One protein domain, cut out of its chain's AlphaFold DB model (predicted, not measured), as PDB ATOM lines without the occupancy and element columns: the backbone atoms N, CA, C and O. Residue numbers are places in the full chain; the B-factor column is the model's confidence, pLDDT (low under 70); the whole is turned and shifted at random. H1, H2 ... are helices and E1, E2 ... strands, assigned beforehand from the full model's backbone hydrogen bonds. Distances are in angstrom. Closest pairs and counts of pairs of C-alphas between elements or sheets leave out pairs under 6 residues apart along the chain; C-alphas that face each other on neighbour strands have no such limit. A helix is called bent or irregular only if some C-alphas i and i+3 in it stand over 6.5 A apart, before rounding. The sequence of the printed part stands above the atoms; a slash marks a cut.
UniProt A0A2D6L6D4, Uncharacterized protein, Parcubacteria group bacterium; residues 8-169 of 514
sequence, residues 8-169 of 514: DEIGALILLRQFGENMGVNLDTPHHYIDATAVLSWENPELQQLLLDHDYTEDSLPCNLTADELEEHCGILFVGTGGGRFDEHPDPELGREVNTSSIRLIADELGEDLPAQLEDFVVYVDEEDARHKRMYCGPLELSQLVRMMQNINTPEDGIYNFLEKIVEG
ATOM      1  N   ASP A   8     -10.314 -32.309  22.498       91.56
ATOM      2  CA  ASP A   8      -9.650 -33.105  21.476       91.56
ATOM      3  C   ASP A   8      -8.409 -32.432  20.904       91.56
ATOM      4  O   ASP A   8      -7.375 -33.085  20.833       91.56
ATOM      5  N   GLU A   9      -8.442 -31.134  20.631       90.75
ATOM      6  CA  GLU A   9      -7.270 -30.353  20.227       90.75
ATOM      7  C   GLU A   9      -6.189 -30.349  21.325       90.75
ATOM      8  O   GLU A   9      -5.002 -30.539  21.057       90.75
ATOM      9  N   ILE A  10      -6.578 -30.209  22.600       88.00
ATOM     10  CA  ILE A  10      -5.632 -30.316  23.727       88.00
ATOM     11  C   ILE A  10      -5.018 -31.718  23.778       88.00
ATOM     12  O   ILE A  10      -3.810 -31.868  23.974       88.00
ATOM     13  N   GLY A  11      -5.839 -32.755  23.617       90.62
ATOM     14  CA  GLY A  11      -5.378 -34.137  23.604       90.62
ATOM     15  C   GLY A  11      -4.481 -34.464  22.402       90.62
ATOM     16  O   GLY A  11      -3.468 -35.145  22.560       90.62
ATOM     17  N   ALA A  12      -4.795 -33.908  21.237       92.44
ATOM     18  CA  ALA A  12      -4.012 -33.952  20.012       92.44
ATOM     19  C   ALA A  12      -2.620 -33.341  20.202       92.44
ATOM     20  O   ALA A  12      -1.611 -33.989  19.918       92.44
ATOM     21  N   LEU A  13      -2.545 -32.134  20.772       87.75
ATOM     22  CA  LEU A  13      -1.271 -31.479  21.066       87.75
ATOM     23  C   LEU A  13      -0.395 -32.306  22.017       87.75
ATOM     24  O   LEU A  13       0.829 -32.317  21.885       87.75
ATOM     25  N   ILE A  14      -1.004 -33.006  22.979       87.62
ATOM     26  CA  ILE A  14      -0.280 -33.911  23.877       87.62
ATOM     27  C   ILE A  14       0.349 -35.066  23.096       87.62
ATOM     28  O   ILE A  14       1.518 -35.381  23.333       87.62
ATOM     29  N   LEU A  15      -0.397 -35.684  22.176       90.62
ATOM     30  CA  LEU A  15       0.124 -36.772  21.346       90.62
ATOM     31  C   LEU A  15       1.239 -36.282  20.423       90.62
ATOM     32  O   LEU A  15       2.303 -36.891  20.402       90.62
ATOM     33  N   LEU A  16       1.053 -35.146  19.745       88.56
ATOM     34  CA  LEU A  16       2.088 -34.551  18.893       88.56
ATOM     35  C   LEU A  16       3.344 -34.190  19.693       88.56
ATOM     36  O   LEU A  16       4.458 -34.408  19.232       88.56
ATOM     37  N   ARG A  17       3.201 -33.717  20.935       83.94
ATOM     38  CA  ARG A  17       4.352 -33.461  21.812       83.94
ATOM     39  C   ARG A  17       5.131 -34.710  22.182       83.94
ATOM     40  O   ARG A  17       6.343 -34.639  22.347       83.94
ATOM     41  N   GLN A  18       4.449 -35.828  22.370       85.38
ATOM     42  CA  GLN A  18       5.100 -37.063  22.791       85.38
ATOM     43  C   GLN A  18       5.610 -37.903  21.619       85.38
ATOM     44  O   GLN A  18       6.601 -38.610  21.782       85.38
ATOM     45  N   PHE A  19       4.936 -37.837  20.472       89.62
ATOM     46  CA  PHE A  19       5.121 -38.773  19.361       89.62
ATOM     47  C   PHE A  19       5.190 -38.097  17.991       89.62
ATOM     48  O   PHE A  19       5.349 -38.788  16.989       89.62
ATOM     49  N   GLY A  20       5.098 -36.768  17.920       85.19
ATOM     50  CA  GLY A  20       5.086 -36.028  16.660       85.19
ATOM     51  C   GLY A  20       6.318 -36.295  15.803       85.19
ATOM     52  O   GLY A  20       6.191 -36.354  14.585       85.19
ATOM     53  N   GLU A  21       7.483 -36.564  16.401       85.00
ATOM     54  CA  GLU A  21       8.697 -36.898  15.645       85.00
ATOM     55  C   GLU A  21       8.506 -38.129  14.742       85.00
ATOM     56  O   GLU A  21       9.028 -38.151  13.627       85.00
ATOM     57  N   ASN A  22       7.700 -39.109  15.168       85.88
ATOM     58  CA  ASN A  22       7.373 -40.293  14.363       85.88
ATOM     59  C   ASN A  22       6.517 -39.936  13.139       85.88
ATOM     60  O   ASN A  22       6.547 -40.630  12.129       85.88
ATOM     61  N   MET A  23       5.793 -38.819  13.218       82.94
ATOM     62  CA  MET A  23       4.937 -38.270  12.166       82.94
ATOM     63  C   MET A  23       5.660 -37.210  11.319       82.94
ATOM     64  O   MET A  23       5.028 -36.530  10.507       82.94
ATOM     65  N   GLY A  24       6.968 -37.016  11.539       84.44
ATOM     66  CA  GLY A  24       7.746 -35.940  10.924       84.44
ATOM     67  C   GLY A  24       7.484 -34.551  11.519       84.44
ATOM     68  O   GLY A  24       7.934 -33.562  10.954       84.44
ATOM     69  N   VAL A  25       6.789 -34.464  12.656       80.81
ATOM     70  CA  VAL A  25       6.439 -33.220  13.354       80.81
ATOM     71  C   VAL A  25       7.402 -32.993  14.525       80.81
ATOM     72  O   VAL A  25       7.221 -33.543  15.610       80.81
ATOM     73  N   ASN A  26       8.438 -32.171  14.344       73.50
ATOM     74  CA  ASN A  26       9.390 -31.854  15.415       73.50
ATOM     75  C   ASN A  26       9.066 -30.538  16.142       73.50
ATOM     76  O   ASN A  26       9.513 -29.471  15.728       73.50
ATOM     77  N   LEU A  27       8.391 -30.628  17.287       68.50
ATOM     78  CA  LEU A  27       7.975 -29.463  18.084       68.50
ATOM     79  C   LEU A  27       9.080 -28.772  18.884       68.50
ATOM     80  O   LEU A  27       8.842 -27.701  19.436       68.50
ATOM     81  N   ASP A  28      10.272 -29.361  18.950       63.88
ATOM     82  CA  ASP A  28      11.431 -28.754  19.603       63.88
ATOM     83  C   ASP A  28      12.275 -27.926  18.618       63.88
ATOM     84  O   ASP A  28      13.169 -27.178  19.028       63.88
ATOM     85  N   THR A  29      11.991 -28.013  17.312       55.88
ATOM     86  CA  THR A  29      12.590 -27.108  16.332       55.88
ATOM     87  C   THR A  29      11.815 -25.793  16.273       55.88
ATOM     88  O   THR A  29      10.592 -25.805  16.146       55.88
ATOM     89  N   PRO A  30      12.500 -24.634  16.276       48.97
ATOM     90  CA  PRO A  30      11.857 -23.318  16.272       48.97
ATOM     91  C   PRO A  30      11.068 -23.012  14.991       48.97
ATOM     92  O   PRO A  30      10.611 -21.891  14.836       48.97
ATOM     93  N   HIS A  31      10.935 -23.961  14.064       45.72
ATOM     94  CA  HIS A  31      10.203 -23.799  12.815       45.72
ATOM     95  C   HIS A  31       8.899 -24.598  12.771       45.72
ATOM     96  O   HIS A  31       8.165 -24.422  11.812       45.72
ATOM     97  N   HIS A  32       8.611 -25.475  13.743       44.97
ATOM     98  CA  HIS A  32       7.352 -26.223  13.749       44.97
ATOM     99  C   HIS A  32       6.370 -25.609  14.743       44.97
ATOM    100  O   HIS A  32       6.588 -25.638  15.955       44.97
ATOM    101  N   TYR A  33       5.281 -25.051  14.228       53.25
ATOM    102  CA  TYR A  33       4.241 -24.406  15.019       53.25
ATOM    103  C   TYR A  33       2.955 -25.212  14.898       53.25
ATOM    104  O   TYR A  33       2.472 -25.422  13.794       53.25
ATOM    105  N   ILE A  34       2.385 -25.642  16.027       51.28
ATOM    106  CA  ILE A  34       1.024 -26.187  16.055       51.28
ATOM    107  C   ILE A  34       0.054 -25.065  16.351       51.28
ATOM    108  O   ILE A  34       0.051 -24.477  17.442       51.28
ATOM    109  N   ASP A  35      -0.789 -24.803  15.372       47.84
ATOM    110  CA  ASP A  35      -1.915 -23.928  15.541       47.84
ATOM    111  C   ASP A  35      -3.155 -24.748  15.912       47.84
ATOM    112  O   ASP A  35      -3.852 -25.273  15.052       47.84
ATOM    113  N   ALA A  36      -3.409 -24.883  17.217       41.25
ATOM    114  CA  ALA A  36      -4.717 -25.325  17.710       41.25
ATOM    115  C   ALA A  36      -5.714 -24.151  17.846       41.25
ATOM    116  O   ALA A  36      -6.820 -24.357  18.323       41.25
ATOM    117  N   THR A  37      -5.278 -22.914  17.523       44.97
ATOM    118  CA  THR A  37      -6.010 -21.674  17.121       44.97
ATOM    119  C   THR A  37      -5.183 -20.376  17.316       44.97
ATOM    120  O   THR A  37      -5.584 -19.325  16.824       44.97
ATOM    121  N   ALA A  38      -4.055 -20.432  18.046       39.72
ATOM    122  CA  ALA A  38      -2.834 -19.607  17.881       39.72
ATOM    123  C   ALA A  38      -1.722 -20.064  18.861       39.72
ATOM    124  O   ALA A  38      -0.878 -19.273  19.270       39.72
ATOM    125  N   VAL A  39      -1.757 -21.301  19.374       39.25
ATOM    126  CA  VAL A  39      -1.138 -21.613  20.683       39.25
ATOM    127  C   VAL A  39       0.387 -21.775  20.631       39.25
ATOM    128  O   VAL A  39       1.039 -21.514  21.640       39.25
ATOM    129  N   LEU A  40       0.987 -22.124  19.485       39.72
ATOM    130  CA  LEU A  40       2.453 -22.213  19.375       39.72
ATOM    131  C   LEU A  40       3.114 -21.060  18.606       39.72
ATOM    132  O   LEU A  40       4.319 -20.874  18.750       39.72
ATOM    133  N   SER A  41       2.372 -20.214  17.880       41.31
ATOM    134  CA  SER A  41       2.969 -19.086  17.134       41.31
ATOM    135  C   SER A  41       3.506 -17.954  18.026       41.31
ATOM    136  O   SER A  41       4.158 -17.029  17.543       41.31
ATOM    137  N   TRP A  42       3.266 -18.010  19.341       37.25
ATOM    138  CA  TRP A  42       3.536 -16.904  20.263       37.25
ATOM    139  C   TRP A  42       5.014 -16.662  20.569       37.25
ATOM    140  O   TRP A  42       5.361 -15.586  21.057       37.25
ATOM    141  N   GLU A  43       5.887 -17.619  20.266       39.19
ATOM    142  CA  GLU A  43       7.334 -17.437  20.412       39.19
ATOM    143  C   GLU A  43       7.986 -16.823  19.154       39.19
ATOM    144  O   GLU A  43       9.173 -16.499  19.186       39.19
ATOM    145  N   ASN A  44       7.223 -16.584  18.072       49.53
ATOM    146  CA  ASN A  44       7.721 -15.971  16.839       49.53
ATOM    147  C   ASN A  44       7.005 -14.647  16.503       49.53
ATOM    148  O   ASN A  44       5.899 -14.651  15.956       49.53
ATOM    149  N   PRO A  45       7.651 -13.498  16.774       56.00
ATOM    150  CA  PRO A  45       7.106 -12.176  16.475       56.00
ATOM    151  C   PRO A  45       6.776 -11.956  14.992       56.00
ATOM    152  O   PRO A  45       5.875 -11.181  14.684       56.00
ATOM    153  N   GLU A  46       7.485 -12.619  14.073       58.19
ATOM    154  CA  GLU A  46       7.263 -12.489  12.626       58.19
ATOM    155  C   GLU A  46       5.969 -13.194  12.211       58.19
ATOM    156  O   GLU A  46       5.178 -12.637  11.450       58.19
ATOM    157  N   LEU A  47       5.703 -14.372  12.786       56.56
ATOM    158  CA  LEU A  47       4.448 -15.096  12.585       56.56
ATOM    159  C   LEU A  47       3.275 -14.360  13.239       56.56
ATOM    160  O   LEU A  47       2.211 -14.269  12.643       56.56
ATOM    161  N   GLN A  48       3.468 -13.785  14.432       55.88
ATOM    162  CA  GLN A  48       2.454 -12.936  15.064       55.88
ATOM    163  C   GLN A  48       2.104 -11.728  14.201       55.88
ATOM    164  O   GLN A  48       0.929 -11.415  14.061       55.88
ATOM    165  N   GLN A  49       3.095 -11.056  13.615       61.03
ATOM    166  CA  GLN A  49       2.846  -9.912  12.743       61.03
ATOM    167  C   GLN A  49       2.090 -10.342  11.473       61.03
ATOM    168  O   GLN A  49       1.099  -9.710  11.117       61.03
ATOM    169  N   LEU A  50       2.465 -11.476  10.868       60.16
ATOM    170  CA  LEU A  50       1.748 -12.082   9.736       60.16
ATOM    171  C   LEU A  50       0.292 -12.463  10.093       60.16
ATOM    172  O   LEU A  50      -0.626 -12.291   9.291       60.16
ATOM    173  N   LEU A  51       0.076 -12.954  11.318       56.84
ATOM    174  CA  LEU A  51      -1.232 -13.303  11.883       56.84
ATOM    175  C   LEU A  51      -2.039 -12.091  12.395       56.84
ATOM    176  O   LEU A  51      -3.220 -12.227  12.690       56.84
ATOM    177  N   LEU A  52      -1.443 -10.906  12.523       56.12
ATOM    178  CA  LEU A  52      -2.134  -9.684  12.957       56.12
ATOM    179  C   LEU A  52      -2.464  -8.750  11.787       56.12
ATOM    180  O   LEU A  52      -3.426  -7.991  11.874       56.12
ATOM    181  N   ASP A  53      -1.688  -8.808  10.702       58.62
ATOM    182  CA  ASP A  53      -1.857  -7.943   9.528       58.62
ATOM    183  C   ASP A  53      -2.964  -8.415   8.564       58.62
ATOM    184  O   ASP A  53      -3.376  -7.663   7.677       58.62
ATOM    185  N   HIS A  54      -3.487  -9.629   8.754       55.94
ATOM    186  CA  HIS A  54      -4.602 -10.176   7.982       55.94
ATOM    187  C   HIS A  54      -5.870 -10.285   8.842       55.94
ATOM    188  O   HIS A  54      -5.840 -10.775   9.966       55.94
ATOM    189  N   ASP A  55      -6.998  -9.799   8.322       49.88
ATOM    190  CA  ASP A  55      -8.307  -9.853   8.986       49.88
ATOM    191  C   ASP A  55      -8.872 -11.279   8.813       49.88
ATOM    192  O   ASP A  55      -9.536 -11.584   7.821       49.88
ATOM    193  N   TYR A  56      -8.502 -12.192   9.721       56.19
ATOM    194  CA  TYR A  56      -8.848 -13.617   9.639       56.19
ATOM    195  C   TYR A  56     -10.362 -13.829   9.722       56.19
ATOM    196  O   TYR A  56     -10.969 -13.733  10.794       56.19
ATOM    197  N   THR A  57     -10.979 -14.183   8.598       52.47
ATOM    198  CA  THR A  57     -12.275 -14.870   8.590       52.47
ATOM    199  C   THR A  57     -12.049 -16.380   8.660       52.47
ATOM    200  O   THR A  57     -10.980 -16.866   8.299       52.47
ATOM    201  N   GLU A  58     -13.054 -17.122   9.139       51.84
ATOM    202  CA  GLU A  58     -13.013 -18.577   9.388       51.84
ATOM    203  C   GLU A  58     -12.516 -19.443   8.219       51.84
ATOM    204  O   GLU A  58     -12.095 -20.567   8.465       51.84
ATOM    205  N   ASP A  59     -12.466 -18.897   7.002       53.41
ATOM    206  CA  ASP A  59     -12.218 -19.642   5.768       53.41
ATOM    207  C   ASP A  59     -10.962 -19.186   4.992       53.41
ATOM    208  O   ASP A  59     -10.793 -19.565   3.833       53.41
ATOM    209  N   SER A  60     -10.089 -18.334   5.554       57.41
ATOM    210  CA  SER A  60      -8.924 -17.814   4.808       57.41
ATOM    211  C   SER A  60      -7.589 -17.971   5.542       57.41
ATOM    212  O   SER A  60      -7.362 -17.394   6.604       57.41
ATOM    213  N   LEU A  61      -6.693 -18.766   4.944       63.50
ATOM    214  CA  LEU A  61      -5.321 -18.985   5.407       63.50
ATOM    215  C   LEU A  61      -4.404 -17.777   5.086       63.50
ATOM    216  O   LEU A  61      -4.650 -17.073   4.104       63.50
ATOM    217  N   PRO A  62      -3.314 -17.556   5.855       60.00
ATOM    218  CA  PRO A  62      -2.509 -16.322   5.859       60.00
ATOM    219  C   PRO A  62      -1.870 -15.832   4.543       60.00
ATOM    220  O   PRO A  62      -1.215 -14.795   4.562       60.00
ATOM    221  N   CYS A  63      -1.930 -16.554   3.418       65.81
ATOM    222  CA  CYS A  63      -1.026 -16.250   2.292       65.81
ATOM    223  C   CYS A  63      -1.376 -16.870   0.923       65.81
ATOM    224  O   CYS A  63      -0.488 -17.030   0.089       65.81
ATOM    225  N   ASN A  64      -2.643 -17.201   0.643       78.81
ATOM    226  CA  ASN A  64      -3.041 -18.031  -0.520       78.81
ATOM    227  C   ASN A  64      -2.363 -19.416  -0.566       78.81
ATOM    228  O   ASN A  64      -2.452 -20.090  -1.588       78.81
ATOM    229  N   LEU A  65      -1.685 -19.819   0.510       80.38
ATOM    230  CA  LEU A  65      -1.164 -21.165   0.687       80.38
ATOM    231  C   LEU A  65      -2.232 -22.025   1.359       80.38
ATOM    232  O   LEU A  65      -2.969 -21.558   2.231       80.38
ATOM    233  N   THR A  66      -2.299 -23.279   0.942       85.25
ATOM    234  CA  THR A  66      -3.053 -24.348   1.595       85.25
ATOM    235  C   THR A  66      -2.412 -24.727   2.934       85.25
ATOM    236  O   THR A  66      -1.258 -24.388   3.204       85.25
ATOM    237  N   ALA A  67      -3.148 -25.436   3.794       85.62
ATOM    238  CA  ALA A  67      -2.609 -25.917   5.067       85.62
ATOM    239  C   ALA A  67      -1.396 -26.839   4.860       85.62
ATOM    240  O   ALA A  67      -0.419 -26.727   5.594       85.62
ATOM    241  N   ASP A  68      -1.426 -27.670   3.814       84.75
ATOM    242  CA  ASP A  68      -0.312 -28.546   3.440       84.75
ATOM    243  C   ASP A  68       0.918 -27.736   2.995       84.75
ATOM    244  O   ASP A  68       2.034 -28.027   3.414       84.75
ATOM    245  N   GLU A  69       0.732 -26.670   2.208       85.38
ATOM    246  CA  GLU A  69       1.830 -25.774   1.807       85.38
ATOM    247  C   GLU A  69       2.398 -24.985   2.998       85.38
ATOM    248  O   GLU A  69       3.594 -24.701   3.042       85.38
ATOM    249  N   LEU A  70       1.565 -24.633   3.980       82.94
ATOM    250  CA  LEU A  70       2.005 -24.000   5.226       82.94
ATOM    251  C   LEU A  70       2.784 -24.970   6.118       82.94
ATOM    252  O   LEU A  70       3.795 -24.578   6.709       82.94
ATOM    253  N   GLU A  71       2.368 -26.232   6.185       84.12
ATOM    254  CA  GLU A  71       3.124 -27.278   6.871       84.12
ATOM    255  C   GLU A  71       4.468 -27.510   6.162       84.12
ATOM    256  O   GLU A  71       5.520 -27.448   6.798       84.12
ATOM    257  N   GLU A  72       4.463 -27.677   4.837       83.88
ATOM    258  CA  GLU A  72       5.659 -27.975   4.043       83.88
ATOM    259  C   GLU A  72       6.667 -26.816   4.016       83.88
ATOM    260  O   GLU A  72       7.873 -27.026   4.177       83.88
ATOM    261  N   HIS A  73       6.206 -25.585   3.782       82.19
ATOM    262  CA  HIS A  73       7.091 -24.439   3.548       82.19
ATOM    263  C   HIS A  73       7.365 -23.608   4.796       82.19
ATOM    264  O   HIS A  73       8.396 -22.933   4.864       82.19
ATOM    265  N   CYS A  74       6.458 -23.631   5.772       78.50
ATOM    266  CA  CYS A  74       6.556 -22.810   6.976       78.50
ATOM    267  C   CYS A  74       6.644 -23.636   8.264       78.50
ATOM    268  O   CYS A  74       6.881 -23.043   9.316       78.50
ATOM    269  N   GLY A  75       6.468 -24.962   8.199       79.62
ATOM    270  CA  GLY A  75       6.391 -25.825   9.379       79.62
ATOM    271  C   GLY A  75       5.156 -25.551  10.243       79.62
ATOM    272  O   GLY A  75       5.155 -25.843  11.435       79.62
ATOM    273  N   ILE A  76       4.105 -24.946   9.688       80.12
ATOM    274  CA  ILE A  76       2.885 -24.634  10.440       80.12
ATOM    275  C   ILE A  76       1.896 -25.782  10.262       80.12
ATOM    276  O   ILE A  76       1.323 -25.952   9.191       80.12
ATOM    277  N   LEU A  77       1.676 -26.547  11.326       85.12
ATOM    278  CA  LEU A  77       0.701 -27.627  11.371       85.12
ATOM    279  C   LEU A  77      -0.597 -27.129  12.011       85.12
ATOM    280  O   LEU A  77      -0.603 -26.695  13.164       85.12
ATOM    281  N   PHE A  78      -1.708 -27.251  11.292       86.31
ATOM    282  CA  PHE A  78      -3.030 -26.959  11.836       86.31
ATOM    283  C   PHE A  78      -3.658 -28.200  12.480       86.31
ATOM    284  O   PHE A  78      -3.600 -29.299  11.921       86.31
ATOM    285  N   VAL A  79      -4.265 -28.014  13.654       88.31
ATOM    286  CA  VAL A  79      -4.978 -29.054  14.412       88.31
ATOM    287  C   VAL A  79      -6.336 -28.494  14.822       88.31
ATOM    288  O   VAL A  79      -6.390 -27.414  15.403       88.31
ATOM    289  N   GLY A  80      -7.416 -29.202  14.503       87.62
ATOM    290  CA  GLY A  80      -8.790 -28.798  14.829       87.62
ATOM    291  C   GLY A  80      -9.366 -27.680  13.975       87.62
ATOM    292  O   GLY A  80     -10.511 -27.282  14.147       87.62
ATOM    293  N   THR A  81      -8.591 -27.116  13.049       84.81
ATOM    294  CA  THR A  81      -9.067 -26.030  12.190       84.81
ATOM    295  C   THR A  81      -8.182 -25.853  10.955       84.81
ATOM    296  O   THR A  81      -7.175 -26.540  10.792       84.81
ATOM    297  N   GLY A  82      -8.534 -24.908  10.080       82.88
ATOM    298  CA  GLY A  82      -7.681 -24.441   8.984       82.88
ATOM    299  C   GLY A  82      -7.533 -25.400   7.800       82.88
ATOM    300  O   GLY A  82      -6.734 -25.121   6.912       82.88
ATOM    301  N   GLY A  83      -8.274 -26.510   7.759       85.19
ATOM    302  CA  GLY A  83      -8.248 -27.473   6.659       85.19
ATOM    303  C   GLY A  83      -6.995 -28.352   6.617       85.19
ATOM    304  O   GLY A  83      -6.770 -29.034   5.620       85.19
ATOM    305  N   GLY A  84      -6.180 -28.387   7.676       87.25
ATOM    306  CA  GLY A  84      -4.994 -29.253   7.761       87.25
ATOM    307  C   GLY A  84      -5.335 -30.738   7.910       87.25
ATOM    308  O   GLY A  84      -6.485 -31.093   8.158       87.25
ATOM    309  N   ARG A  85      -4.347 -31.634   7.788       89.06
ATOM    310  CA  ARG A  85      -4.558 -33.095   7.894       89.06
ATOM    311  C   ARG A  85      -5.126 -33.585   9.238       89.06
ATOM    312  O   ARG A  85      -5.642 -34.697   9.298       89.06
ATOM    313  N   PHE A  86      -5.080 -32.758  10.285       92.31
ATOM    314  CA  PHE A  86      -5.680 -33.030  11.599       92.31
ATOM    315  C   PHE A  86      -6.846 -32.089  11.929       92.31
ATOM    316  O   PHE A  86      -7.049 -31.754  13.089       92.31
ATOM    317  N   ASP A  87      -7.586 -31.634  10.918       88.81
ATOM    318  CA  ASP A  87      -8.810 -30.848  11.091       88.81
ATOM    319  C   ASP A  87     -10.050 -31.722  10.841       88.81
ATOM    320  O   ASP A  87     -10.258 -32.221   9.727       88.81
ATOM    321  N   GLU A  88     -10.856 -31.915  11.888       85.75
ATOM    322  CA  GLU A  88     -12.102 -32.686  11.872       85.75
ATOM    323  C   GLU A  88     -13.302 -31.951  11.264       85.75
ATOM    324  O   GLU A  88     -14.375 -32.547  11.087       85.75
ATOM    325  N   HIS A  89     -13.158 -30.667  10.931       82.56
ATOM    326  CA  HIS A  89     -14.241 -29.918  10.319       82.56
ATOM    327  C   HIS A  89     -14.512 -30.414   8.890       82.56
ATOM    328  O   HIS A  89     -13.593 -30.735   8.129       82.56
ATOM    329  N   PRO A  90     -15.796 -30.516   8.499       66.88
ATOM    330  CA  PRO A  90     -16.166 -31.044   7.200       66.88
ATOM    331  C   PRO A  90     -15.694 -30.113   6.084       66.88
ATOM    332  O   PRO A  90     -16.254 -29.035   5.895       66.88
ATOM    333  N   ASP A  91     -14.733 -30.585   5.297       67.56
ATOM    334  CA  ASP A  91     -14.420 -30.030   3.987       67.56
ATOM    335  C   ASP A  91     -15.192 -30.830   2.910       67.56
ATOM    336  O   ASP A  91     -14.901 -32.015   2.685       67.56
ATOM    337  N   PRO A  92     -16.203 -30.222   2.254       60.38
ATOM    338  CA  PRO A  92     -16.994 -30.882   1.218       60.38
ATOM    339  C   PRO A  92     -16.175 -31.320  -0.003       60.38
ATOM    340  O   PRO A  92     -16.599 -32.238  -0.706       60.38
ATOM    341  N   GLU A  93     -15.043 -30.668  -0.278       63.88
ATOM    342  CA  GLU A  93     -14.170 -30.960  -1.417       63.88
ATOM    343  C   GLU A  93     -13.180 -32.086  -1.100       63.88
ATOM    344  O   GLU A  93     -12.892 -32.908  -1.972       63.88
ATOM    345  N   LEU A  94     -12.715 -32.180   0.151       61.97
ATOM    346  CA  LEU A  94     -11.751 -33.204   0.581       61.97
ATOM    347  C   LEU A  94     -12.398 -34.517   1.053       61.97
ATOM    348  O   LEU A  94     -11.692 -35.497   1.282       61.97
ATOM    349  N   GLY A  95     -13.728 -34.570   1.187       59.19
ATOM    350  CA  GLY A  95     -14.455 -35.802   1.520       59.19
ATOM    351  C   GLY A  95     -14.171 -36.340   2.927       59.19
ATOM    352  O   GLY A  95     -14.238 -37.552   3.137       59.19
ATOM    353  N   ARG A  96     -13.840 -35.460   3.881       61.88
ATOM    354  CA  ARG A  96     -13.484 -35.839   5.259       61.88
ATOM    355  C   ARG A  96     -14.690 -36.368   6.038       61.88
ATOM    356  O   ARG A  96     -15.814 -35.884   5.881       61.88
ATOM    357  N   GLU A  97     -14.459 -37.389   6.865       59.31
ATOM    358  CA  GLU A  97     -15.512 -38.032   7.651       59.31
ATOM    359  C   GLU A  97     -16.057 -37.082   8.723       59.31
ATOM    360  O   GLU A  97     -15.378 -36.708   9.675       59.31
ATOM    361  N   VAL A  98     -17.337 -36.733   8.591       60.25
ATOM    362  CA  VAL A  98     -18.102 -36.093   9.661       60.25
ATOM    363  C   VAL A  98     -18.165 -37.091  10.822       60.25
ATOM    364  O   VAL A  98     -18.667 -38.197  10.613       60.25
ATOM    365  N   ASN A  99     -17.726 -36.693  12.024       69.00
ATOM    366  CA  ASN A  99     -17.721 -37.447  13.301       69.00
ATOM    367  C   ASN A  99     -16.384 -38.074  13.747       69.00
ATOM    368  O   ASN A  99     -16.406 -39.070  14.471       69.00
ATOM    369  N   THR A 100     -15.247 -37.500  13.370       85.81
ATOM    370  CA  THR A 100     -13.974 -37.769  14.060       85.81
ATOM    371  C   THR A 100     -13.550 -36.544  14.872       85.81
ATOM    372  O   THR A 100     -14.187 -35.499  14.765       85.81
ATOM    373  N   SER A 101     -12.532 -36.686  15.712       92.56
ATOM    374  CA  SER A 101     -11.946 -35.605  16.509       92.56
ATOM    375  C   SER A 101     -10.469 -35.443  16.158       92.56
ATOM    376  O   SER A 101      -9.831 -36.399  15.700       92.56
ATOM    377  N   SER A 102      -9.887 -34.271  16.413       93.19
ATOM    378  CA  SER A 102      -8.465 -34.007  16.153       93.19
ATOM    379  C   SER A 102      -7.544 -35.049  16.792       93.19
ATOM    380  O   SER A 102      -6.584 -35.525  16.178       93.19
ATOM    381  N   ILE A 103      -7.850 -35.463  18.030       94.94
ATOM    382  CA  ILE A 103      -7.055 -36.485  18.720       94.94
ATOM    383  C   ILE A 103      -7.128 -37.840  18.012       94.94
ATOM    384  O   ILE A 103      -6.128 -38.557  17.975       94.94
ATOM    385  N   ARG A 104      -8.293 -38.202  17.460       95.25
ATOM    386  CA  ARG A 104      -8.479 -39.473  16.763       95.25
ATOM    387  C   ARG A 104      -7.709 -39.472  15.450       95.25
ATOM    388  O   ARG A 104      -7.016 -40.444  15.187       95.25
ATOM    389  N   LEU A 105      -7.736 -38.367  14.703       94.25
ATOM    390  CA  LEU A 105      -6.953 -38.214  13.472       94.25
ATOM    391  C   LEU A 105      -5.450 -38.422  13.717       94.25
ATOM    392  O   LEU A 105      -4.795 -39.161  12.987       94.25
ATOM    393  N   ILE A 106      -4.907 -37.835  14.786       94.44
ATOM    394  CA  ILE A 106      -3.493 -38.024  15.153       94.44
ATOM    395  C   ILE A 106      -3.221 -39.448  15.643       94.44
ATOM    396  O   ILE A 106      -2.185 -40.023  15.317       94.44
ATOM    397  N   ALA A 107      -4.131 -40.033  16.423       95.12
ATOM    398  CA  ALA A 107      -4.009 -41.414  16.878       95.12
ATOM    399  C   ALA A 107      -3.990 -42.409  15.705       95.12
ATOM    400  O   ALA A 107      -3.197 -43.352  15.719       95.12
ATOM    401  N   ASP A 108      -4.823 -42.176  14.691       94.44
ATOM    402  CA  ASP A 108      -4.903 -43.007  13.493       94.44
ATOM    403  C   ASP A 108      -3.636 -42.871  12.632       94.44
ATOM    404  O   ASP A 108      -3.109 -43.882  12.168       94.44
ATOM    405  N   GLU A 109      -3.099 -41.653  12.492       94.44
ATOM    406  CA  GLU A 109      -1.828 -41.392  11.795       94.44
ATOM    407  C   GLU A 109      -0.628 -42.029  12.519       94.44
ATOM    408  O   GLU A 109       0.280 -42.552  11.876       94.44
ATOM    409  N   LEU A 110      -0.632 -42.048  13.858       92.62
ATOM    410  CA  LEU A 110       0.383 -42.754  14.650       92.62
ATOM    411  C   LEU A 110       0.307 -44.280  14.482       92.62
ATOM    412  O   LEU A 110       1.327 -44.960  14.587       92.62
ATOM    413  N   GLY A 111      -0.879 -44.847  14.247       94.19
ATOM    414  CA  GLY A 111      -1.058 -46.276  13.990       94.19
ATOM    415  C   GLY A 111      -0.420 -47.179  15.057       94.19
ATOM    416  O   GLY A 111      -0.780 -47.137  16.234       94.19
ATOM    417  N   GLU A 112       0.528 -48.033  14.649       91.75
ATOM    418  CA  GLU A 112       1.231 -48.956  15.560       91.75
ATOM    419  C   GLU A 112       2.185 -48.250  16.541       91.75
ATOM    420  O   GLU A 112       2.543 -48.840  17.565       91.75
ATOM    421  N   ASP A 113       2.557 -46.996  16.268       89.19
ATOM    422  CA  ASP A 113       3.415 -46.202  17.147       89.19
ATOM    423  C   ASP A 113       2.650 -45.614  18.337       89.19
ATOM    424  O   ASP A 113       3.281 -45.187  19.307       89.19
ATOM    425  N   LEU A 114       1.308 -45.636  18.325       91.56
ATOM    426  CA  LEU A 114       0.503 -45.243  19.477       91.56
ATOM    427  C   LEU A 114       0.598 -46.318  20.578       91.56
ATOM    428  O   LEU A 114       0.112 -47.444  20.418       91.56
ATOM    429  N   PRO A 115       1.150 -46.001  21.763       89.31
ATOM    430  CA  PRO A 115       1.216 -46.965  22.851       89.31
ATOM    431  C   PRO A 115      -0.183 -47.439  23.265       89.31
ATOM    432  O   PRO A 115      -1.036 -46.630  23.609       89.31
ATOM    433  N   ALA A 116      -0.399 -48.754  23.387       87.88
ATOM    434  CA  ALA A 116      -1.706 -49.331  23.754       87.88
ATOM    435  C   ALA A 116      -2.304 -48.804  25.082       87.88
ATOM    436  O   ALA A 116      -3.494 -48.955  25.353       87.88
ATOM    437  N   GLN A 117      -1.476 -48.213  25.943       85.69
ATOM    438  CA  GLN A 117      -1.882 -47.547  27.185       85.69
ATOM    439  C   GLN A 117      -2.552 -46.176  26.975       85.69
ATOM    440  O   GLN A 117      -3.243 -45.711  27.879       85.69
ATOM    441  N   LEU A 118      -2.354 -45.552  25.811       89.56
ATOM    442  CA  LEU A 118      -2.964 -44.287  25.400       89.56
ATOM    443  C   LEU A 118      -4.299 -44.477  24.673       89.56
ATOM    444  O   LEU A 118      -5.045 -43.516  24.561       89.56
ATOM    445  N   GLU A 119      -4.670 -45.697  24.276       91.75
ATOM    446  CA  GLU A 119      -5.962 -45.932  23.612       91.75
ATOM    447  C   GLU A 119      -7.146 -45.526  24.505       91.75
ATOM    448  O   GLU A 119      -8.072 -44.858  24.060       91.75
ATOM    449  N   ASP A 120      -7.084 -45.844  25.805       86.88
ATOM    450  CA  ASP A 120      -8.100 -45.407  26.774       86.88
ATOM    451  C   ASP A 120      -8.175 -43.863  26.858       86.88
ATOM    452  O   ASP A 120      -9.241 -43.323  27.149       86.88
ATOM    453  N   PHE A 121      -7.055 -43.159  26.635       90.81
ATOM    454  CA  PHE A 121      -6.973 -41.694  26.612       90.81
ATOM    455  C   PHE A 121      -7.595 -41.111  25.347       90.81
ATOM    456  O   PHE A 121      -8.460 -40.246  25.466       90.81
ATOM    457  N   VAL A 122      -7.236 -41.643  24.179       93.88
ATOM    458  CA  VAL A 122      -7.824 -41.244  22.895       93.88
ATOM    459  C   VAL A 122      -9.330 -41.456  22.914       93.88
ATOM    460  O   VAL A 122     -10.075 -40.509  22.701       93.88
ATOM    461  N   VAL A 123      -9.789 -42.658  23.282       92.88
ATOM    462  CA  VAL A 123     -11.221 -42.983  23.368       92.88
ATOM    463  C   VAL A 123     -11.959 -42.048  24.322       92.88
ATOM    464  O   VAL A 123     -13.067 -41.628  24.017       92.88
ATOM    465  N   TYR A 124     -11.375 -41.708  25.474       91.62
ATOM    466  CA  TYR A 124     -12.021 -40.786  26.408       91.62
ATOM    467  C   TYR A 124     -12.190 -39.387  25.813       91.62
ATOM    468  O   TYR A 124     -13.280 -38.833  25.892       91.62
ATOM    469  N   VAL A 125     -11.118 -38.819  25.262       91.50
ATOM    470  CA  VAL A 125     -11.130 -37.461  24.713       91.50
ATOM    471  C   VAL A 125     -12.092 -37.374  23.526       91.50
ATOM    472  O   VAL A 125     -12.946 -36.497  23.509       91.50
ATOM    473  N   ASP A 126     -12.011 -38.343  22.614       92.06
ATOM    474  CA  ASP A 126     -12.864 -38.490  21.432       92.06
ATOM    475  C   ASP A 126     -14.353 -38.640  21.810       92.06
ATOM    476  O   ASP A 126     -15.220 -37.928  21.305       92.06
ATOM    477  N   GLU A 127     -14.673 -39.506  22.783       88.75
ATOM    478  CA  GLU A 127     -16.049 -39.657  23.272       88.75
ATOM    479  C   GLU A 127     -16.573 -38.399  23.975       88.75
ATOM    480  O   GLU A 127     -17.765 -38.096  23.877       88.75
ATOM    481  N   GLU A 128     -15.733 -37.708  24.746       85.88
ATOM    482  CA  GLU A 128     -16.151 -36.517  25.481       85.88
ATOM    483  C   GLU A 128     -16.371 -35.322  24.559       85.88
ATOM    484  O   GLU A 128     -17.355 -34.607  24.771       85.88
ATOM    485  N   ASP A 129     -15.536 -35.162  23.533       85.81
ATOM    486  CA  ASP A 129     -15.725 -34.165  22.484       85.81
ATOM    487  C   ASP A 129     -17.022 -34.434  21.697       85.81
ATOM    488  O   ASP A 129     -17.944 -33.614  21.687       85.81
ATOM    489  N   ALA A 130     -17.214 -35.671  21.223       83.19
ATOM    490  CA  ALA A 130     -18.425 -36.067  20.500       83.19
ATOM    491  C   ALA A 130     -19.720 -35.918  21.330       83.19
ATOM    492  O   ALA A 130     -20.794 -35.605  20.800       83.19
ATOM    493  N   ARG A 131     -19.662 -36.163  22.650       75.94
ATOM    494  CA  ARG A 131     -20.814 -35.997  23.564       75.94
ATOM    495  C   ARG A 131     -21.141 -34.540  23.816       75.94
ATOM    496  O   ARG A 131     -22.318 -34.182  23.958       75.94
ATOM    497  N   HIS A 132     -20.118 -33.711  23.941       65.75
ATOM    498  CA  HIS A 132     -20.270 -32.322  24.294       65.75
ATOM    499  C   HIS A 132     -20.125 -31.476  23.039       65.75
ATOM    500  O   HIS A 132     -19.069 -30.933  22.770       65.75
ATOM    501  N   LYS A 133     -21.256 -31.158  22.394       60.50
ATOM    502  CA  LYS A 133     -21.367 -29.986  21.494       60.50
ATOM    503  C   LYS A 133     -21.103 -28.641  22.209       60.50
ATOM    504  O   LYS A 133     -21.647 -27.605  21.829       60.50
ATOM    505  N   ARG A 134     -20.406 -28.653  23.345       55.75
ATOM    506  CA  ARG A 134     -20.029 -27.473  24.103       55.75
ATOM    507  C   ARG A 134     -18.713 -26.990  23.517       55.75
ATOM    508  O   ARG A 134     -17.741 -27.720  23.546       55.75
ATOM    509  N   MET A 135     -18.694 -25.729  23.111       57.31
ATOM    510  CA  MET A 135     -17.534 -25.014  22.564       57.31
ATOM    511  C   MET A 135     -16.267 -24.976  23.459       57.31
ATOM    512  O   MET A 135     -15.340 -24.251  23.126       57.31
ATOM    513  N   TYR A 136     -16.221 -25.616  24.641       66.31
ATOM    514  CA  TYR A 136     -15.145 -25.367  25.614       66.31
ATOM    515  C   TYR A 136     -14.828 -26.565  26.523       66.31
ATOM    516  O   TYR A 136     -15.724 -27.128  27.159       66.31
ATOM    517  N   CYS A 137     -13.532 -26.853  26.688       73.75
ATOM    518  CA  CYS A 137     -13.003 -27.780  27.689       73.75
ATOM    519  C   CYS A 137     -13.071 -27.168  29.104       73.75
ATOM    520  O   CYS A 137     -12.410 -26.170  29.410       73.75
ATOM    521  N   GLY A 138     -13.878 -27.752  29.992       73.50
ATOM    522  CA  GLY A 138     -14.049 -27.267  31.359       73.50
ATOM    523  C   GLY A 138     -12.963 -27.745  32.341       73.50
ATOM    524  O   GLY A 138     -12.138 -28.611  32.036       73.50
ATOM    525  N   PRO A 139     -12.950 -27.199  33.575       67.38
ATOM    526  CA  PRO A 139     -12.006 -27.595  34.625       67.38
ATOM    527  C   PRO A 139     -12.044 -29.084  34.986       67.38
ATOM    528  O   PRO A 139     -11.028 -29.654  35.383       67.38
ATOM    529  N   LEU A 140     -13.222 -29.707  34.894       68.00
ATOM    530  CA  LEU A 140     -13.403 -31.111  35.252       68.00
ATOM    531  C   LEU A 140     -12.745 -32.010  34.205       68.00
ATOM    532  O   LEU A 140     -12.001 -32.922  34.563       68.00
ATOM    533  N   GLU A 141     -12.965 -31.696  32.935       77.69
ATOM    534  CA  GLU A 141     -12.417 -32.388  31.777       77.69
ATOM    535  C   GLU A 141     -10.882 -32.306  31.785       77.69
ATOM    536  O   GLU A 141     -10.216 -33.340  31.719       77.69
ATOM    537  N   LEU A 142     -10.318 -31.115  32.035       75.38
ATOM    538  CA  LEU A 142      -8.871 -30.930  32.220       75.38
ATOM    539  C   LEU A 142      -8.321 -31.736  33.403       75.38
ATOM    540  O   LEU A 142      -7.268 -32.365  33.302       75.38
ATOM    541  N   SER A 143      -9.025 -31.756  34.539       70.12
ATOM    542  CA  SER A 143      -8.579 -32.528  35.706       70.12
ATOM    543  C   SER A 143      -8.559 -34.035  35.429       70.12
ATOM    544  O   SER A 143      -7.682 -34.757  35.917       70.12
ATOM    545  N   GLN A 144      -9.508 -34.515  34.624       75.44
ATOM    546  CA  GLN A 144      -9.563 -35.906  34.213       75.44
ATOM    547  C   GLN A 144      -8.435 -36.228  33.231       75.44
ATOM    548  O   GLN A 144      -7.768 -37.247  33.408       75.44
ATOM    549  N   LEU A 145      -8.164 -35.335  32.277       78.94
ATOM    550  CA  LEU A 145      -7.054 -35.434  31.331       78.94
ATOM    551  C   LEU A 145      -5.707 -35.548  32.065       78.94
ATOM    552  O   LEU A 145      -4.978 -36.517  31.857       78.94
ATOM    553  N   VAL A 146      -5.429 -34.658  33.026       74.81
ATOM    554  CA  VAL A 146      -4.228 -34.729  33.886       74.81
ATOM    555  C   VAL A 146      -4.133 -36.079  34.591       74.81
ATOM    556  O   VAL A 146      -3.088 -36.729  34.584       74.81
ATOM    557  N   ARG A 147      -5.238 -36.541  35.183       74.44
ATOM    558  CA  ARG A 147      -5.276 -37.823  35.891       74.44
ATOM    559  C   ARG A 147      -4.992 -39.004  34.963       74.44
ATOM    560  O   ARG A 147      -4.368 -39.972  35.395       74.44
ATOM    561  N   MET A 148      -5.487 -38.974  33.729       77.75
ATOM    562  CA  MET A 148      -5.220 -40.019  32.741       77.75
ATOM    563  C   MET A 148      -3.749 -40.009  32.343       77.75
ATOM    564  O   MET A 148      -3.102 -41.049  32.442       77.75
ATOM    565  N   MET A 149      -3.202 -38.830  32.054       75.38
ATOM    566  CA  MET A 149      -1.798 -38.626  31.700       75.38
ATOM    567  C   MET A 149      -0.820 -39.097  32.789       75.38
ATOM    568  O   MET A 149       0.180 -39.754  32.487       75.38
ATOM    569  N   GLN A 150      -1.147 -38.877  34.065       72.25
ATOM    570  CA  GLN A 150      -0.378 -39.401  35.202       72.25
ATOM    571  C   GLN A 150      -0.352 -40.934  35.266       72.25
ATOM    572  O   GLN A 150       0.626 -41.525  35.718       72.25
ATOM    573  N   ASN A 151      -1.415 -41.610  34.816       68.75
ATOM    574  CA  ASN A 151      -1.437 -43.077  34.794       68.75
ATOM    575  C   ASN A 151      -0.580 -43.666  33.664       68.75
ATOM    576  O   ASN A 151      -0.316 -44.867  33.685       68.75
ATOM    577  N   ILE A 152      -0.157 -42.841  32.703       71.50
ATOM    578  CA  ILE A 152       0.597 -43.245  31.510       71.50
ATOM    579  C   ILE A 152       2.121 -43.059  31.716       71.50
ATOM    580  O   ILE A 152       2.907 -43.236  30.794       71.50
ATOM    581  N   ASN A 153       2.576 -42.779  32.949       67.62
ATOM    582  CA  ASN A 153       3.989 -42.535  33.301       67.62
ATOM    583  C   ASN A 153       4.642 -41.361  32.550       67.62
ATOM    584  O   ASN A 153       5.865 -41.304  32.426       67.62
ATOM    585  N   THR A 154       3.855 -40.400  32.074       59.91
ATOM    586  CA  THR A 154       4.429 -39.153  31.563       59.91
ATOM    587  C   THR A 154       5.064 -38.386  32.736       59.91
ATOM    588  O   THR A 154       4.432 -38.308  33.795       59.91
ATOM    589  N   PRO A 155       6.281 -37.822  32.594       59.28
ATOM    590  CA  PRO A 155       6.912 -37.031  33.650       59.28
ATOM    591  C   PRO A 155       5.983 -35.913  34.146       59.28
ATOM    592  O   PRO A 155       5.475 -35.134  33.335       59.28
ATOM    593  N   GLU A 156       5.759 -35.840  35.464       52.53
ATOM    594  CA  GLU A 156       4.798 -34.905  36.079       52.53
ATOM    595  C   GLU A 156       5.088 -33.450  35.675       52.53
ATOM    596  O   GLU A 156       4.182 -32.749  35.223       52.53
ATOM    597  N   ASP A 157       6.358 -33.037  35.717       54.00
ATOM    598  CA  ASP A 157       6.787 -31.666  35.407       54.00
ATOM    599  C   ASP A 157       6.476 -31.256  33.956       54.00
ATOM    600  O   ASP A 157       6.165 -30.099  33.683       54.00
ATOM    601  N   GLY A 158       6.507 -32.203  33.012       57.84
ATOM    602  CA  GLY A 158       6.262 -31.928  31.595       57.84
ATOM    603  C   GLY A 158       4.794 -31.631  31.284       57.84
ATOM    604  O   GLY A 158       4.504 -30.732  30.498       57.84
ATOM    605  N   ILE A 159       3.865 -32.351  31.924       56.81
ATOM    606  CA  ILE A 159       2.420 -32.175  31.703       56.81
ATOM    607  C   ILE A 159       1.950 -30.851  32.291       56.81
ATOM    608  O   ILE A 159       1.210 -30.120  31.638       56.81
ATOM    609  N   TYR A 160       2.371 -30.546  33.521       57.78
ATOM    610  CA  TYR A 160       1.946 -29.323  34.188       57.78
ATOM    611  C   TYR A 160       2.514 -28.096  33.497       57.78
ATOM    612  O   TYR A 160       1.722 -27.230  33.159       57.78
ATOM    613  N   ASN A 161       3.813 -28.068  33.170       56.84
ATOM    614  CA  ASN A 161       4.409 -26.954  32.425       56.84
ATOM    615  C   ASN A 161       3.756 -26.770  31.047       56.84
ATOM    616  O   ASN A 161       3.649 -25.655  30.551       56.84
ATOM    617  N   PHE A 162       3.319 -27.852  30.399       55.41
ATOM    618  CA  PHE A 162       2.651 -27.772  29.103       55.41
ATOM    619  C   PHE A 162       1.217 -27.236  29.202       55.41
ATOM    620  O   PHE A 162       0.857 -26.316  28.471       55.41
ATOM    621  N   LEU A 163       0.411 -27.774  30.120       59.16
ATOM    622  CA  LEU A 163      -0.942 -27.272  30.369       59.16
ATOM    623  C   LEU A 163      -0.908 -25.845  30.914       59.16
ATOM    624  O   LEU A 163      -1.753 -25.033  30.560       59.16
ATOM    625  N   GLU A 164       0.092 -25.536  31.734       57.34
ATOM    626  CA  GLU A 164       0.400 -24.191  32.190       57.34
ATOM    627  C   GLU A 164       0.727 -23.291  31.003       57.34
ATOM    628  O   GLU A 164       0.058 -22.285  30.872       57.34
ATOM    629  N   LYS A 165       1.599 -23.677  30.061       55.78
ATOM    630  CA  LYS A 165       1.865 -22.895  28.836       55.78
ATOM    631  C   LYS A 165       0.627 -22.670  27.957       55.78
ATOM    632  O   LYS A 165       0.425 -21.555  27.483       55.78
ATOM    633  N   ILE A 166      -0.229 -23.682  27.778       54.09
ATOM    634  CA  ILE A 166      -1.520 -23.537  27.067       54.09
ATOM    635  C   ILE A 166      -2.411 -22.492  27.761       54.09
ATOM    636  O   ILE A 166      -3.182 -21.774  27.121       54.09
ATOM    637  N   VAL A 167      -2.305 -22.405  29.084       51.34
ATOM    638  CA  VAL A 167      -3.072 -21.491  29.927       51.34
ATOM    639  C   VAL A 167      -2.388 -20.106  30.062       51.34
ATOM    640  O   VAL A 167      -3.099 -19.103  30.144       51.34
ATOM    641  N   GLU A 168      -1.049 -20.036  30.038       48.12
ATOM    642  CA  GLU A 168      -0.162 -18.869  30.227       48.12
ATOM    643  C   GLU A 168       0.098 -18.069  28.952       48.12
ATOM    644  O   GLU A 168       0.391 -16.875  29.059       48.12
ATOM    645  N   GLY A 169      -0.034 -18.671  27.762       47.84
ATOM    646  CA  GLY A 169       0.004 -18.001  26.454       47.84
ATOM    647  C   GLY A 169      -1.163 -17.026  26.250       47.84
ATOM    648  O   GLY A 169      -1.820 -17.043  25.220       47.84
TER     649      GLY A 169
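AT A GLANCE: This is residues 8 to 169 of the 514 residues of an uncharacterized protein of Parcubacteria group bacterium (UniProt A0A2D6L6D4). Look for two sides: on one, a tiny parallel sheet of E1 and E2 with H3 packed on E2 and H2 set farther out, and on the other a larger helical part. There H1, H4 and H5 make a small bundle, three helices side by side, and the chain then folds back and forth through H6 and H7. The 162 printed residues hold seven named helices and two named strands in the order H1 E1 H2 H3 E2 H4 H5 H6 H7; the class is mostly helix. The whole is compact, with a radius of gyration of the C-alphas of 15.6 A, and rounded, spanning 43 by 35 by 31 A.

IN THESE COORDINATES: Find the sheet first: E1 is residues 33 to 35, beginning at C-alpha 33 (4.241, -24.406, 15.019), and E2 is residues 76 to 78. Between them in the chain come H2, residues 45 to 52, and H3, residues 67 to 74. Now go back to C-alpha 8 at (-9.650, -33.105, 21.476), where H1 begins; it runs to residue 23, 18.1 A, with a kink of 63 degrees near residue 17. H4 is residues 102 to 113, 17.1 A; H5 is 119 to 131, 17.9 A; H6 is 139 to 151, 18.7 A. H7 is 156 to 168, 17.8 A, ending at C-alpha 168 (-0.162, -18.869, 30.227). H1 and H4 are irregular: C-alphas 18 and 21 are 8.0 A apart, and C-alphas 109 and 112 are 9.0 A apart.

HOW THE PARTS SIT: Start at E1 and E2, which are parallel at 26 degrees; N 77 and O 33 are 2.8 A apart, within hydrogen-bond range. E1, H2 H3, E2 form a strand-helix-strand unit, two parallel neighbour strands with helices between them in the chain, and its crossover is right-handed. The closest C-alphas of H3 and E2, Glu 71 and Leu 77, are 5.1 A apart. H2 and H3 are apart. Moving outward, H1 touches H4, closest at the C-alphas of Ala 12 and Ile 103, 4.2 A, at a shallow tilt of 30 degrees, the same way. H4 and H5 form a helical hairpin, the C-alphas of Ile 103 and Val 122 being closest at 6.4 A. In H2, H3, H5, H6 and H7 every O i to N i+4 pair is within hydrogen-bond range; in H1 9 of 12 are, and in H4 6 of 8.

THE WHOLE: The two C-alphas farthest apart, Asp 53 and Ala 116, are 43.8 A apart. The printed part has no cut. The links H2 to H3 and E2 to H4 are long, and residues 131 to 136, of which 131 belongs to H5, stand free. Mean pLDDT of the printed part is 72.5; 72 residues are under 70, among them 27 to 63 and 153 to 169.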